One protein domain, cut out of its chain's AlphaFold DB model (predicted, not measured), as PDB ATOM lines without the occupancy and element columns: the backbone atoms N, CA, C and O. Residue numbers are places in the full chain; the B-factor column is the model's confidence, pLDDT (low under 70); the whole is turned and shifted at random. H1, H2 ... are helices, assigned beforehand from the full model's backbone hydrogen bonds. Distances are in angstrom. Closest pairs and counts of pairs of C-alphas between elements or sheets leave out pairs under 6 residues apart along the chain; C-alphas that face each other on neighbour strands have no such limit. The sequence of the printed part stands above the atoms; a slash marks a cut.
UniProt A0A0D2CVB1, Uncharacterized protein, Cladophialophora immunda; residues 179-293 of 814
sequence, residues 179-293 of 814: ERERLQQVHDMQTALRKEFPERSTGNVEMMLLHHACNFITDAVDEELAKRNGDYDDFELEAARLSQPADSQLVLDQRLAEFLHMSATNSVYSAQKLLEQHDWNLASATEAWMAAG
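This is residues 179 to 293 of the 814 residues of an uncharacterized protein of Cladophialophora immunda (UniProt A0A0D2CVB1). Seven crossed helices make an elongated body, with H2 in the middle, the long H1 and H3 toward one end, and H5, H6 and H7 grouped toward the other. H4 packs on both H2 and H7, between the two groups. The 115 printed residues hold seven named helices, in the order H1 to H7, and no named strand; the class is all helix. The whole is compact, with a radius of gyration of the C-alphas of 14.1 A, and spans 41 by 26 by 21 A.

H1, the longest helix, takes residues 179 to 196, from C-alpha 179 at (211.176, 95.725, 120.933) to C-alpha 196 at (219.737, 110.313, 101.071), 26.1 A apart. H2 is residues 204 to 213, H3 is 218 to 228 and H4 is 233 to 243. H5, residues 249 to 263, measures 20.9 A from first to last C-alpha. H6 is residues 268 to 277. H7 is residues 282 to 292, with C-alpha 292 at (210.913, 106.879, 125.046).

H1 touches H2 with residues 186 to 190 alone, at a steep tilt of 67 degrees, opposite ways; the closest C-alphas, of Val 186 and Met 207, are 6.2 A apart. H3 touches no helix: it is near H1, and close but not clearly touching H2, with the C-alphas of His 211 and Val 221 closest at 6.2 A. H2 touches H4 about perpendicular, at 76 degrees, the C-alphas of Glu 206 and Phe 235 being closest at 5.2 A. H7 is the hub and touches H2, H4, H5 and H6. Its closest C-alphas to H2 are Ala 283 and Val 205, 6.1 A apart; to H4, Leu 282 and Leu 242, 5.4 A; to H6, Ala 285 and Leu 275, 5.7 A. H5 and H7 only just touch, with 3 pairs of C-alphas within 8 A; the closest, of Arg 255 and Leu 282, are 6.3 A apart. H5 touches H6 with residues 256 to 260 alone, and the C-alphas of Leu 256 and Gln 272 are closest at 6.3 A. H1 and H6 are apart, as are, for instance, H3 and H5. In each of the seven helices every O i to N i+4 pair is within hydrogen-bond range.

The C-alphas farthest apart, of Glu 196 and Gln 249, are 42.5 A apart, while the first and last printed C-alphas, of Glu 179 and Gly 293, are 9.1 A apart. The printed part has no cut. The link from H1 to H2 is short, the other five are tight, and no link is long. The mean pLDDT of the printed part is 93.7, and no printed residue is under 70.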
ATOM      1  N   GLU A 179     211.677  94.353 120.859       90.06
ATOM      2  CA  GLU A 179     211.176  95.725 120.933       90.06
ATOM      3  C   GLU A 179     212.258  96.764 120.601       90.06
ATOM      4  O   GLU A 179     212.056  97.619 119.742       90.06
ATOM      5  N   ARG A 180     213.440  96.659 121.225       89.56
ATOM      6  CA  ARG A 180     214.557  97.579 120.958       89.56
ATOM      7  C   ARG A 180     215.113  97.430 119.551       89.56
ATOM      8  O   ARG A 180     215.465  98.430 118.939       89.56
ATOM      9  N   GLU A 181     215.194  96.204 119.049       88.62
ATOM     10  CA  GLU A 181     215.646  95.954 117.681       88.62
ATOM     11  C   GLU A 181     214.708  96.621 116.667       88.62
ATOM     12  O   GLU A 181     215.176  97.296 115.759       88.62
ATOM     13  N   ARG A 182     213.387  96.516 116.855       91.12
ATOM     14  CA  ARG A 182     212.399  97.171 115.985       91.12
ATOM     15  C   ARG A 182     212.515  98.689 116.004       91.12
ATOM     16  O   ARG A 182     212.489  99.311 114.947       91.12
ATOM     17  N   LEU A 183     212.691  99.276 117.188       92.81
ATOM     18  CA  LEU A 183     212.944 100.711 117.327       92.81
ATOM     19  C   LEU A 183     214.226 101.132 116.602       92.81
ATOM     20  O   LEU A 183     214.222 102.124 115.876       92.81
ATOM     21  N   GLN A 184     215.303 100.357 116.756       91.69
ATOM     22  CA  GLN A 184     216.570 100.625 116.084       91.69
ATOM     23  C   GLN A 184     216.434 100.532 114.564       91.69
ATOM     24  O   GLN A 184     216.950 101.398 113.871       91.69
ATOM     25  N   GLN A 185     215.720  99.530 114.044       90.69
ATOM     26  CA  GLN A 185     215.491  99.370 112.606       90.69
ATOM     27  C   GLN A 185     214.771 100.576 112.005       90.69
ATOM     28  O   GLN A 185     215.221 101.114 110.997       90.69
ATOM     29  N   VAL A 186     213.695 101.032 112.650       93.88
ATOM     30  CA  VAL A 186     212.948 102.212 112.197       93.88
ATOM     31  C   VAL A 186     213.825 103.464 112.261       93.88
ATOM     32  O   VAL A 186     213.870 104.233 111.304       93.88
ATOM     33  N   HIS A 187     214.587 103.648 113.343       93.12
ATOM     34  CA  HIS A 187     215.493 104.788 113.487       93.12
ATOM     35  C   HIS A 187     216.638 104.779 112.456       93.12
ATOM     36  O   HIS A 187     216.968 105.822 111.885       93.12
ATOM     37  N   ASP A 188     217.253 103.621 112.214       91.00
ATOM     38  CA  ASP A 188     218.325 103.446 111.229       91.00
ATOM     39  C   ASP A 188     217.809 103.766 109.824       91.00
ATOM     40  O   ASP A 188     218.442 104.541 109.103       91.00
ATOM     41  N   MET A 189     216.623 103.258 109.477       91.06
ATOM     42  CA  MET A 189     215.979 103.519 108.192       91.06
ATOM     43  C   MET A 189     215.664 105.004 108.005       91.06
ATOM     44  O   MET A 189     216.023 105.605 106.995       91.06
ATOM     45  N   GLN A 190     215.067 105.641 109.011       91.94
ATOM     46  CA  GLN A 190     214.802 107.078 108.976       91.94
ATOM     47  C   GLN A 190     216.072 107.910 108.836       91.94
ATOM     48  O   GLN A 190     216.092 108.910 108.120       91.94
ATOM     49  N   THR A 191     217.138 107.519 109.533       92.19
ATOM     50  CA  THR A 191     218.427 108.209 109.452       92.19
ATOM     51  C   THR A 191     219.023 108.075 108.052       92.19
ATOM     52  O   THR A 191     219.534 109.060 107.517       92.19
ATOM     53  N   ALA A 192     218.920 106.891 107.439       90.81
ATOM     54  CA  ALA A 192     219.340 106.655 106.061       90.81
ATOM     55  C   ALA A 192     218.517 107.497 105.072       90.81
ATOM     56  O   ALA A 192     219.096 108.263 104.303       90.81
ATOM     57  N   LEU A 193     217.184 107.468 105.170       91.06
ATOM     58  CA  LEU A 193     216.292 108.238 104.300       91.06
ATOM     59  C   LEU A 193     216.515 109.747 104.416       91.06
ATOM     60  O   LEU A 193     216.609 110.419 103.397       91.06
ATOM     61  N   ARG A 194     216.684 110.293 105.628       91.69
ATOM     62  CA  ARG A 194     216.985 111.726 105.821       91.69
ATOM     63  C   ARG A 194     218.339 112.129 105.243       91.69
ATOM     64  O   ARG A 194     218.527 113.287 104.875       91.69
ATOM     65  N   LYS A 195     219.299 111.202 105.209       93.12
ATOM     66  CA  LYS A 195     220.627 111.435 104.638       93.12
ATOM     67  C   LYS A 195     220.595 111.406 103.110       93.12
ATOM     68  O   LYS A 195     221.288 112.206 102.490       93.12
ATOM     69  N   GLU A 196     219.837 110.484 102.525       92.44
ATOM     70  CA  GLU A 196     219.737 110.313 101.071       92.44
ATOM     71  C   GLU A 196     218.755 111.298 100.423       92.44
ATOM     72  O   GLU A 196     219.035 111.814  99.344       92.44
ATOM     73  N   PHE A 197     217.648 111.601 101.105       91.12
ATOM     74  CA  PHE A 197     216.530 112.411 100.616       91.12
ATOM     75  C   PHE A 197     216.067 113.407 101.697       91.12
ATOM     76  O   PHE A 197     215.022 113.209 102.324       91.12
ATOM     77  N   PRO A 198     216.825 114.484 101.965       89.50
ATOM     78  CA  PRO A 198     216.514 115.434 103.038       89.50
ATOM     79  C   PRO A 198     215.161 116.147 102.864       89.50
ATOM     80  O   PRO A 198     214.580 116.610 103.844       89.50
ATOM     81  N   GLU A 199     214.643 116.230 101.639       88.19
ATOM     82  CA  GLU A 199     213.313 116.758 101.326       88.19
ATOM     83  C   GLU A 199     212.164 115.806 101.698       88.19
ATOM     84  O   GLU A 199     211.029 116.254 101.868       88.19
ATOM     85  N   ARG A 200     212.439 114.505 101.863       82.56
ATOM     86  CA  ARG A 200     211.443 113.490 102.230       82.56
ATOM     87  C   ARG A 200     211.356 113.383 103.751       82.56
ATOM     88  O   ARG A 200     212.002 112.559 104.394       82.56
ATOM     89  N   SER A 201     210.539 114.247 104.339       79.31
ATOM     90  CA  SER A 201     210.187 114.198 105.759       79.31
ATOM     91  C   SER A 201     209.172 113.075 106.020       79.31
ATOM     92  O   SER A 201     207.970 113.316 105.986       79.31
ATOM     93  N   THR A 202     209.633 111.856 106.313       86.44
ATOM     94  CA  THR A 202     208.767 110.790 106.851       86.44
ATOM     95  C   THR A 202     208.728 110.860 108.375       86.44
ATOM     96  O   THR A 202     209.787 110.870 109.021       86.44
ATOM     97  N   GLY A 203     207.531 110.883 108.960       92.06
ATOM     98  CA  GLY A 203     207.364 110.805 110.406       92.06
ATOM     99  C   GLY A 203     207.712 109.418 110.960       92.06
ATOM    100  O   GLY A 203     208.066 108.475 110.242       92.06
ATOM    101  N   ASN A 204     207.705 109.313 112.288       94.00
ATOM    102  CA  ASN A 204     208.048 108.070 112.979       94.00
ATOM    103  C   ASN A 204     206.938 107.025 112.841       94.00
ATOM    104  O   ASN A 204     207.231 105.835 112.727       94.00
ATOM    105  N   VAL A 205     205.675 107.457 112.839       95.88
ATOM    106  CA  VAL A 205     204.525 106.549 112.763       95.88
ATOM    107  C   VAL A 205     204.450 105.898 111.394       95.88
ATOM    108  O   VAL A 205     204.310 104.684 111.322       95.88
ATOM    109  N   GLU A 206     204.621 106.659 110.317       95.69
ATOM    110  CA  GLU A 206     204.564 106.164 108.940       95.69
ATOM    111  C   GLU A 206     205.636 105.098 108.706       95.69
ATOM    112  O   GLU A 206     205.368 104.050 108.123       95.69
ATOM    113  N   MET A 207     206.840 105.314 109.243       95.75
ATOM    114  CA  MET A 207     207.915 104.326 109.170       95.75
ATOM    115  C   MET A 207     207.653 103.100 110.032       95.75
ATOM    116  O   MET A 207     207.898 101.981 109.588       95.75
ATOM    117  N   MET A 208     207.080 103.270 111.222       96.44
ATOM    118  CA  MET A 208     206.639 102.129 112.020       96.44
ATOM    119  C   MET A 208     205.553 101.316 111.299       96.44
ATOM    120  O   MET A 208     205.617 100.089 111.310       96.44
ATOM    121  N   LEU A 209     204.595 101.974 110.637       96.25
ATOM    122  CA  LEU A 209     203.528 101.327 109.869       96.25
ATOM    123  C   LEU A 209     204.065 100.613 108.624       96.25
ATOM    124  O   LEU A 209     203.651  99.485 108.362       96.25
ATOM    125  N   LEU A 210     205.028 101.200 107.909       95.75
ATOM    126  CA  LEU A 210     205.717 100.535 106.799       95.75
ATOM    127  C   LEU A 210     206.419  99.260 107.270       95.75
ATOM    128  O   LEU A 210     206.221  98.185 106.698       95.75
ATOM    129  N   HIS A 211     207.215  99.366 108.336       94.81
ATOM    130  CA  HIS A 211     207.874  98.205 108.918       94.81
ATOM    131  C   HIS A 211     206.840  97.172 109.366       94.81
ATOM    132  O   HIS A 211     206.989  95.996 109.058       94.81
ATOM    133  N   HIS A 212     205.762  97.590 110.024       94.31
ATOM    134  CA  HIS A 212     204.686  96.702 110.443       94.31
ATOM    135  C   HIS A 212     204.031  95.958 109.271       94.31
ATOM    136  O   HIS A 212     203.903  94.736 109.332       94.31
ATOM    137  N   ALA A 213     203.690  96.663 108.188       93.38
ATOM    138  CA  ALA A 213     203.097  96.090 106.981       93.38
ATOM    139  C   ALA A 213     204.016  95.053 106.315       93.38
ATOM    140  O   ALA A 213     203.548  94.038 105.800       93.38
ATOM    141  N   CYS A 214     205.330  95.261 106.402       92.56
ATOM    142  CA  CYS A 214     206.343  94.325 105.917       92.56
ATOM    143  C   CYS A 214     206.689  93.229 106.938       92.56
ATOM    144  O   CYS A 214     207.704  92.546 106.783       92.56
ATOM    145  N   ASN A 215     205.907  93.077 108.016       89.81
ATOM    146  CA  ASN A 215     206.225  92.220 109.158       89.81
ATOM    147  C   ASN A 215     207.680  92.409 109.605       89.81
ATOM    148  O   ASN A 215     208.370  91.426 109.826       89.81
ATOM    149  N   PHE A 216     208.168  93.649 109.637       90.88
ATOM    150  CA  PHE A 216     209.532  94.087 109.948       90.88
ATOM    151  C   PHE A 216     210.638  93.301 109.206       90.88
ATOM    152  O   PHE A 216     211.759  93.188 109.684       90.88
ATOM    153  N   ILE A 217     210.357  92.718 108.044       89.25
ATOM    154  CA  ILE A 217     211.361  92.026 107.231       89.25
ATOM    155  C   ILE A 217     212.184  93.081 106.486       89.25
ATOM    156  O   ILE A 217     211.640  93.725 105.598       89.25
ATOM    157  N   THR A 218     213.474  93.240 106.811       87.88
ATOM    158  CA  THR A 218     214.334  94.282 106.207       87.88
ATOM    159  C   THR A 218     214.294  94.271 104.681       87.88
ATOM    160  O   THR A 218     213.939  95.282 104.095       87.88
ATOM    161  N   ASP A 219     214.524  93.116 104.049       87.62
ATOM    162  CA  ASP A 219     214.504  93.002 102.583       87.62
ATOM    163  C   ASP A 219     213.159  93.452 101.975       87.62
ATOM    164  O   ASP A 219     213.132  94.123 100.951       87.62
ATOM    165  N   ALA A 220     212.037  93.136 102.632       91.00
ATOM    166  CA  ALA A 220     210.707  93.523 102.161       91.00
ATOM    167  C   ALA A 220     210.441  95.022 102.367       91.00
ATOM    168  O   ALA A 220     209.772  95.641 101.544       91.00
ATOM    169  N   VAL A 221     210.979  95.611 103.441       91.88
ATOM    170  CA  VAL A 221     210.941  97.063 103.655       91.88
ATOM    171  C   VAL A 221     211.747  97.767 102.567       91.88
ATOM    172  O   VAL A 221     211.242  98.712 101.973       91.88
ATOM    173  N   ASP A 222     212.954  97.290 102.256       90.88
ATOM    174  CA  ASP A 222     213.815  97.874 101.223       90.88
ATOM    175  C   ASP A 222     213.163  97.802  99.830       90.88
ATOM    176  O   ASP A 222     213.155  98.786  99.086       90.88
ATOM    177  N   GLU A 223     212.558  96.660  99.486       92.88
ATOM    178  CA  GLU A 223     211.794  96.483  98.244       92.88
ATOM    179  C   GLU A 223     210.586  97.430  98.167       92.88
ATOM    180  O   GLU A 223     210.357  98.073  97.137       92.88
ATOM    181  N   GLU A 224     209.823  97.554  99.254       94.50
ATOM    182  CA  GLU A 224     208.639  98.414  99.306       94.50
ATOM    183  C   GLU A 224     209.021  99.906  99.274       94.50
ATOM    184  O   GLU A 224     208.365 100.693  98.586       94.50
ATOM    185  N   LEU A 225     210.127 100.300  99.914       92.31
ATOM    186  CA  LEU A 225     210.708 101.646  99.811       92.31
ATOM    187  C   LEU A 225     211.102 101.979  98.370       92.31
ATOM    188  O   LEU A 225     210.737 103.039  97.851       92.31
ATOM    189  N   ALA A 226     211.819 101.065  97.708       92.81
ATOM    190  CA  ALA A 226     212.244 101.238  96.324       92.81
ATOM    191  C   ALA A 226     211.042 101.383  95.380       92.81
ATOM    192  O   ALA A 226     211.036 102.245  94.499       92.81
ATOM    193  N   LYS A 227     209.996 100.579  95.597       94.88
ATOM    194  CA  LYS A 227     208.754 100.612  94.817       94.88
ATOM    195  C   LYS A 227     207.973 101.914  94.997       94.88
ATOM    196  O   LYS A 227     207.399 102.412  94.032       94.88
ATOM    197  N   ARG A 228     207.946 102.459  96.213       91.75
ATOM    198  CA  ARG A 228     207.198 103.680  96.551       91.75
ATOM    199  C   ARG A 228     207.852 104.953  96.058       91.75
ATOM    200  O   ARG A 228     207.158 105.934  95.817       91.75
ATOM    201  N   ASN A 229     209.178 104.963  95.922       91.38
ATOM    202  CA  ASN A 229     209.929 106.141  95.490       91.38
ATOM    203  C   ASN A 229     209.558 107.416  96.285       91.38
ATOM    204  O   ASN A 229     209.468 108.512  95.731       91.38
ATOM    205  N   GLY A 230     209.341 107.272  97.595       88.44
ATOM    206  CA  GLY A 230     208.993 108.377  98.490       88.44
ATOM    207  C   GLY A 230     207.500 108.678  98.646       88.44
ATOM    208  O   GLY A 230     207.184 109.601  99.389       88.44
ATOM    209  N   ASP A 231     206.608 107.934  97.987       92.69
ATOM    210  CA  ASP A 231     205.159 108.023  98.204       92.69
ATOM    211  C   ASP A 231     204.735 107.203  99.440       92.69
ATOM    212  O   ASP A 231     204.780 105.963  99.452       92.69
ATOM    213  N   TYR A 232     204.355 107.919 100.500       93.50
ATOM    214  CA  TYR A 232     203.909 107.358 101.780       93.50
ATOM    215  C   TYR A 232     202.513 107.858 102.177       93.50
ATOM    216  O   TYR A 232     202.140 107.753 103.348       93.50
ATOM    217  N   ASP A 233     201.743 108.390 101.222       93.38
ATOM    218  CA  ASP A 233     200.443 109.019 101.484       93.38
ATOM    219  C   ASP A 233     199.447 108.031 102.116       93.38
ATOM    220  O   ASP A 233     198.630 108.394 102.960       93.38
ATOM    221  N   ASP A 234     199.511 106.751 101.752       93.44
ATOM    222  CA  ASP A 234     198.674 105.706 102.343       93.44
ATOM    223  C   ASP A 234     199.006 105.425 103.820       93.44
ATOM    224  O   ASP A 234     198.087 105.191 104.605       93.44
ATOM    225  N   PHE A 235     200.278 105.497 104.228       95.12
ATOM    226  CA  PHE A 235     200.677 105.383 105.632       95.12
ATOM    227  C   PHE A 235     200.345 106.642 106.429       95.12
ATOM    228  O   PHE A 235     199.994 106.523 107.602       95.12
ATOM    229  N   GLU A 236     200.388 107.824 105.812       94.94
ATOM    230  CA  GLU A 236     199.891 109.060 106.427       94.94
ATOM    231  C   GLU A 236     198.371 108.980 106.658       94.94
ATOM    232  O   GLU A 236     197.881 109.253 107.757       94.94
ATOM    233  N   LEU A 237     197.614 108.522 105.653       94.50
ATOM    234  CA  LEU A 237     196.173 108.285 105.771       94.50
ATOM    235  C   LEU A 237     195.856 107.240 106.845       94.50
ATOM    236  O   LEU A 237     194.907 107.415 107.617       94.50
ATOM    237  N   GLU A 238     196.649 106.175 106.929       95.19
ATOM    238  CA  GLU A 238     196.486 105.145 107.951       95.19
ATOM    239  C   GLU A 238     196.835 105.672 109.351       95.19
ATOM    240  O   GLU A 238     196.072 105.458 110.294       95.19
ATOM    241  N   ALA A 239     197.905 106.456 109.503       96.25
ATOM    242  CA  ALA A 239     198.240 107.129 110.757       96.25
ATOM    243  C   ALA A 239     197.126 108.099 111.198       96.25
ATOM    244  O   ALA A 239     196.735 108.124 112.373       96.25
ATOM    245  N   ALA A 240     196.539 108.843 110.257       96.12
ATOM    246  CA  ALA A 240     195.388 109.703 110.512       96.12
ATOM    247  C   ALA A 240     194.149 108.893 110.939       96.12
ATOM    248  O   ALA A 240     193.443 109.287 111.873       96.12
ATOM    249  N   ARG A 241     193.902 107.728 110.324       96.06
ATOM    250  CA  ARG A 241     192.831 106.796 110.723       96.06
ATOM    251  C   ARG A 241     193.047 106.271 112.144       96.06
ATOM    252  O   ARG A 241     192.109 106.238 112.943       96.06
ATOM    253  N   LEU A 242     194.280 105.893 112.474       95.44
ATOM    254  CA  LEU A 242     194.688 105.395 113.789       95.44
ATOM    255  C   LEU A 242     194.679 106.474 114.884       95.44
ATOM    256  O   LEU A 242     194.614 106.145 116.073       95.44
ATOM    257  N   SER A 243     194.673 107.745 114.483       96.69
ATOM    258  CA  SER A 243     194.574 108.903 115.374       96.69
ATOM    259  C   SER A 243     193.151 109.254 115.804       96.69
ATOM    260  O   SER A 243     192.963 109.980 116.779       96.69
ATOM    261  N   GLN A 244     192.133 108.764 115.092       94.81
ATOM    262  CA  GLN A 244     190.737 109.052 115.431       94.81
ATOM    263  C   GLN A 244     190.397 108.513 116.828       94.81
ATOM    264  O   GLN A 244     191.006 107.538 117.254       94.81
ATOM    265  N   PRO A 245     189.424 109.063 117.566       91.12
ATOM    266  CA  PRO A 245     188.959 108.463 118.818       91.12
ATOM    267  C   PRO A 245     188.439 107.029 118.616       91.12
ATOM    268  O   PRO A 245     187.991 106.659 117.531       91.12
ATOM    269  N   ALA A 246     188.543 106.187 119.645       92.19
ATOM    270  CA  ALA A 246     188.010 104.829 119.604       92.19
ATOM    271  C   ALA A 246     186.565 104.801 120.125       92.19
ATOM    272  O   ALA A 246     186.325 104.892 121.325       92.19
ATOM    273  N   ASP A 247     185.603 104.606 119.222       92.44
ATOM    274  CA  ASP A 247     184.173 104.737 119.549       92.44
ATOM    275  C   ASP A 247     183.535 103.471 120.151       92.44
ATOM    276  O   ASP A 247     182.360 103.462 120.522       92.44
ATOM    277  N   SER A 248     184.269 102.356 120.219       94.44
ATOM    278  CA  SER A 248     183.734 101.091 120.730       94.44
ATOM    279  C   SER A 248     184.797 100.230 121.396       94.44
ATOM    280  O   SER A 248     185.969 100.281 121.025       94.44
ATOM    281  N   GLN A 249     184.374  99.357 122.318       95.31
ATOM    282  CA  GLN A 249     185.274  98.423 123.000       95.31
ATOM    283  C   GLN A 249     186.067  97.540 122.028       95.31
ATOM    284  O   GLN A 249     187.234  97.261 122.270       95.31
ATOM    285  N   LEU A 250     185.460  97.129 120.911       93.56
ATOM    286  CA  LEU A 250     186.162  96.338 119.906       93.56
ATOM    287  C   LEU A 250     187.298  97.133 119.248       93.56
ATOM    288  O   LEU A 250     188.353  96.566 118.990       93.56
ATOM    289  N   VAL A 251     187.092  98.427 118.991       95.06
ATOM    290  CA  VAL A 251     188.135  99.304 118.435       95.06
ATOM    291  C   VAL A 251     189.253  99.517 119.459       95.06
ATOM    292  O   VAL A 251     190.419  99.485 119.080       95.06
ATOM    293  N   LEU A 252     188.928  99.651 120.752       96.62
ATOM    294  CA  LEU A 252     189.935  99.672 121.825       96.62
ATOM    295  C   LEU A 252     190.761  98.375 121.822       96.62
ATOM    296  O   LEU A 252     191.990  98.418 121.788       96.62
ATOM    297  N   ASP A 253     190.096  97.216 121.776       96.62
ATOM    298  CA  ASP A 253     190.759  95.910 121.736       96.62
ATOM    299  C   ASP A 253     191.661  95.765 120.497       96.62
ATOM    300  O   ASP A 253     192.778  95.262 120.609       96.62
ATOM    301  N   GLN A 254     191.194  96.230 119.331       95.75
ATOM    302  CA  GLN A 254     191.964  96.251 118.082       95.75
ATOM    303  C   GLN A 254     193.225  97.097 118.212       95.75
ATOM    304  O   GLN A 254     194.302  96.614 117.878       95.75
ATOM    305  N   ARG A 255     193.122  98.306 118.771       97.12
ATOM    306  CA  ARG A 255     194.281  99.187 118.965       97.12
ATOM    307  C   ARG A 255     195.286  98.625 119.956       97.12
ATOM    308  O   ARG A 255     196.483  98.718 119.708       97.12
ATOM    309  N   LEU A 256     194.830  98.005 121.047       97.75
ATOM    310  CA  LEU A 256     195.737  97.331 121.980       97.75
ATOM    311  C   LEU A 256     196.448  96.153 121.310       97.75
ATOM    312  O   LEU A 256     197.657  96.001 121.465       97.75
ATOM    313  N   ALA A 257     195.715  95.333 120.554       96.88
ATOM    314  CA  ALA A 257     196.284  94.202 119.833       96.88
ATOM    315  C   ALA A 257     197.324  94.649 118.791       96.88
ATOM    316  O   ALA A 257     198.425  94.103 118.750       96.88
ATOM    317  N   GLU A 258     197.007  95.682 118.012       96.69
ATOM    318  CA  GLU A 258     197.885  96.265 116.996       96.69
ATOM    319  C   GLU A 258     199.132  96.903 117.624       96.69
ATOM    320  O   GLU A 258     200.253  96.620 117.204       96.69
ATOM    321  N   PHE A 259     198.975  97.657 118.717       97.56
ATOM    322  CA  PHE A 259     200.105  98.228 119.451       97.56
ATOM    323  C   PHE A 259     201.034  97.155 120.031       97.56
ATOM    324  O   PHE A 259     202.257  97.263 119.930       97.56
ATOM    325  N   LEU A 260     200.478  96.086 120.611       96.25
ATOM    326  CA  LEU A 260     201.251  94.933 121.089       96.25
ATOM    327  C   LEU A 260     201.986  94.227 119.946       96.25
ATOM    328  O   LEU A 260     203.100  93.727 120.135       96.25
ATOM    329  N   HIS A 261     201.376  94.188 118.762       94.38
ATOM    330  CA  HIS A 261     201.990  93.601 117.586       94.38
ATOM    331  C   HIS A 261     203.115  94.461 117.027       94.38
ATOM    332  O   HIS A 261     204.139  93.884 116.682       94.38
ATOM    333  N   MET A 262     202.976  95.790 116.979       94.94
ATOM    334  CA  MET A 262     204.024  96.722 116.536       94.94
ATOM    335  C   MET A 262     205.188  96.793 117.530       94.94
ATOM    336  O   MET A 262     206.342  96.591 117.153       94.94
ATOM    337  N   SER A 263     204.891  96.990 118.815       94.75
ATOM    338  CA  SER A 263     205.918  97.178 119.847       94.75
ATOM    339  C   SER A 263     206.657  95.898 120.230       94.75
ATOM    340  O   SER A 263     207.764  95.970 120.754       94.75
ATOM    341  N   ALA A 264     206.064  94.720 119.995       92.56
ATOM    342  CA  ALA A 264     206.545  93.440 120.535       92.56
ATOM    343  C   ALA A 264     206.738  93.438 122.064       92.56
ATOM    344  O   ALA A 264     207.397  92.547 122.605       92.56
ATOM    345  N   THR A 265     206.142  94.395 122.781       92.81
ATOM    346  CA  THR A 265     206.261  94.455 124.235       92.81
ATOM    347  C   THR A 265     205.591  93.247 124.893       92.81
ATOM    348  O   THR A 265     204.580  92.714 124.415       92.81
ATOM    349  N   ASN A 266     206.160  92.810 126.017       90.75
ATOM    350  CA  ASN A 266     205.615  91.720 126.820       90.75
ATOM    351  C   ASN A 266     204.554  92.207 127.830       90.75
ATOM    352  O   ASN A 266     203.754  91.413 128.319       90.75
ATOM    353  N   SER A 267     204.523  93.505 128.152       93.12
ATOM    354  CA  SER A 267     203.603  94.053 129.154       93.12
ATOM    355  C   SER A 267     202.326  94.594 128.512       93.12
ATOM    356  O   SER A 267     202.272  95.736 128.054       93.12
ATOM    357  N   VAL A 268     201.269  93.778 128.538       94.50
ATOM    358  CA  VAL A 268     199.917  94.156 128.092       94.50
ATOM    359  C   VAL A 268     199.400  95.351 128.879       94.50
ATOM    360  O   VAL A 268     198.848  96.282 128.301       94.50
ATOM    361  N   TYR A 269     199.623  95.349 130.192       94.56
ATOM    362  CA  TYR A 269     199.156  96.427 131.055       94.56
ATOM    363  C   TYR A 269     199.832  97.764 130.735       94.56
ATOM    364  O   TYR A 269     199.162  98.790 130.640       94.56
ATOM    365  N   SER A 270     201.149  97.758 130.521       95.06
ATOM    366  CA  SER A 270     201.884  98.977 130.160       95.06
ATOM    367  C   SER A 270     201.437  99.512 128.805       95.06
ATOM    368  O   SER A 270     201.260 100.717 128.649       95.06
ATOM    369  N   ALA A 271     201.203  98.613 127.845       96.94
ATOM    370  CA  ALA A 271     200.714  98.961 126.517       96.94
ATOM    371  C   ALA A 271     199.337  99.625 126.601       96.94
ATOM    372  O   ALA A 271     199.118 100.692 126.030       96.94
ATOM    373  N   GLN A 272     198.435  99.038 127.389       96.94
ATOM    374  CA  GLN A 272     197.123  99.610 127.657       96.94
ATOM    375  C   GLN A 272     197.230 100.982 128.333       96.94
ATOM    376  O   GLN A 272     196.545 101.911 127.920       96.94
ATOM    377  N   LYS A 273     198.095 101.144 129.342       97.12
ATOM    378  CA  LYS A 273     198.260 102.426 130.041       97.12
ATOM    379  C   LYS A 273     198.807 103.523 129.145       97.12
ATOM    380  O   LYS A 273     198.349 104.655 129.261       97.12
ATOM    381  N   LEU A 274     199.740 103.198 128.256       97.44
ATOM    382  CA  LEU A 274     200.233 104.159 127.278       97.44
ATOM    383  C   LEU A 274     199.117 104.570 126.308       97.44
ATOM    384  O   LEU A 274     198.924 105.756 126.074       97.44
ATOM    385  N   LEU A 275     198.319 103.620 125.811       97.75
ATOM    386  CA  LEU A 275     197.162 103.947 124.971       97.75
ATOM    387  C   LEU A 275     196.140 104.816 125.714       97.75
ATOM    388  O   LEU A 275     195.697 105.818 125.168       97.75
ATOM    389  N   GLU A 276     195.808 104.496 126.965       96.88
ATOM    390  CA  GLU A 276     194.903 105.304 127.796       96.88
ATOM    391  C   GLU A 276     195.426 106.732 128.023       96.88
ATOM    392  O   GLU A 276     194.639 107.672 127.998       96.88
ATOM    393  N   GLN A 277     196.739 106.913 128.215       97.44
ATOM    394  CA  GLN A 277     197.367 108.236 128.363       97.44
ATOM    395  C   GLN A 277     197.251 109.102 127.106       97.44
ATOM    396  O   GLN A 277     197.298 110.326 127.205       97.44
ATOM    397  N   HIS A 278     197.101 108.471 125.943       97.56
ATOM    398  CA  HIS A 278     196.960 109.128 124.650       97.56
ATOM    399  C   HIS A 278     195.529 109.025 124.104       97.56
ATOM    400  O   HIS A 278     195.345 109.027 122.892       97.56
ATOM    401  N   ASP A 279     194.511 108.903 124.966       97.19
ATOM    402  CA  ASP A 279     193.091 108.818 124.575       97.19
ATOM    403  C   ASP A 279     192.813 107.736 123.514       97.19
ATOM    404  O   ASP A 279     191.975 107.880 122.621       97.19
ATOM    405  N   TRP A 280     193.556 106.633 123.602       97.56
ATOM    406  CA  TRP A 280     193.572 105.531 122.646       97.56
ATOM    407  C   TRP A 280     193.989 105.916 121.223       97.56
ATOM    408  O   TRP A 280     193.801 105.112 120.312       97.56
ATOM    409  N   ASN A 281     194.585 107.087 121.002       97.62
ATOM    410  CA  ASN A 281     195.232 107.454 119.746       97.62
ATOM    411  C   ASN A 281     196.479 106.576 119.543       97.62
ATOM    412  O   ASN A 281     197.504 106.752 120.209       97.62
ATOM    413  N   LEU A 282     196.383 105.615 118.619       97.56
ATOM    414  CA  LEU A 282     197.443 104.634 118.395       97.56
ATOM    415  C   LEU A 282     198.690 105.277 117.770       97.56
ATOM    416  O   LEU A 282     199.806 104.890 118.116       97.56
ATOM    417  N   ALA A 283     198.519 106.285 116.910       97.50
ATOM    418  CA  ALA A 283     199.633 107.007 116.301       97.50
ATOM    419  C   ALA A 283     200.441 107.768 117.364       97.50
ATOM    420  O   ALA A 283     201.639 107.538 117.504       97.50
ATOM    421  N   SER A 284     199.778 108.572 118.203       97.56
ATOM    422  CA  SER A 284     200.425 109.309 119.297       97.56
ATOM    423  C   SER A 284     201.075 108.397 120.337       97.56
ATOM    424  O   SER A 284     202.186 108.675 120.785       97.56
ATOM    425  N   ALA A 285     200.434 107.282 120.701       97.75
ATOM    426  CA  ALA A 285     201.042 106.298 121.598       97.75
ATOM    427  C   ALA A 285     202.299 105.658 120.980       97.75
ATOM    428  O   ALA A 285     203.288 105.430 121.676       97.75
ATOM    429  N   THR A 286     202.287 105.407 119.668       97.50
ATOM    430  CA  THR A 286     203.442 104.879 118.930       97.50
ATOM    431  C   THR A 286     204.584 105.894 118.894       97.50
ATOM    432  O   THR A 286     205.721 105.525 119.184       97.50
ATOM    433  N   GLU A 287     204.304 107.178 118.649       96.62
ATOM    434  CA  GLU A 287     205.312 108.243 118.753       96.62
ATOM    435  C   GLU A 287     205.920 108.340 120.147       96.62
ATOM    436  O   GLU A 287     207.143 108.382 120.275       96.62
ATOM    437  N   ALA A 288     205.086 108.341 121.189       97.12
ATOM    438  CA  ALA A 288     205.546 108.418 122.571       97.12
ATOM    439  C   ALA A 288     206.426 107.216 122.947       97.12
ATOM    440  O   ALA A 288     207.470 107.383 123.578       97.12
ATOM    441  N   TRP A 289     206.045 106.012 122.512       96.56
ATOM    442  CA  TRP A 289     206.841 104.799 122.694       96.56
ATOM    443  C   TRP A 289     208.199 104.877 121.984       96.56
ATOM    444  O   TRP A 289     209.228 104.563 122.590       96.56
ATOM    445  N   MET A 290     208.223 105.344 120.732       95.69
ATOM    446  CA  MET A 290     209.467 105.535 119.982       95.69
ATOM    447  C   MET A 290     210.364 106.596 120.624       95.69
ATOM    448  O   MET A 290     211.560 106.365 120.787       95.69
ATOM    449  N   ALA A 291     209.792 107.722 121.056       95.38
ATOM    450  CA  ALA A 291     210.520 108.794 121.730       95.38
ATOM    451  C   ALA A 291     211.112 108.348 123.078       95.38
ATOM    452  O   ALA A 291     212.204 108.780 123.448       95.38
ATOM    453  N   ALA A 292     210.422 107.460 123.799       95.12
ATOM    454  CA  ALA A 292     210.913 106.879 125.046       95.12
ATOM    455  C   ALA A 292     212.017 105.820 124.840       95.12
ATOM    456  O   ALA A 292     212.689 105.445 125.804       95.12
ATOM    457  N   GLY A 293     212.217 105.327 123.611       93.62
ATOM    458  CA  GLY A 293     213.171 104.254 123.315       93.62
ATOM    459  C   GLY A 293     212.742 102.882 123.855       93.62
ATOM    460  O   GLY A 293     213.591 102.022 124.115       93.62
TER     461      GLY A 293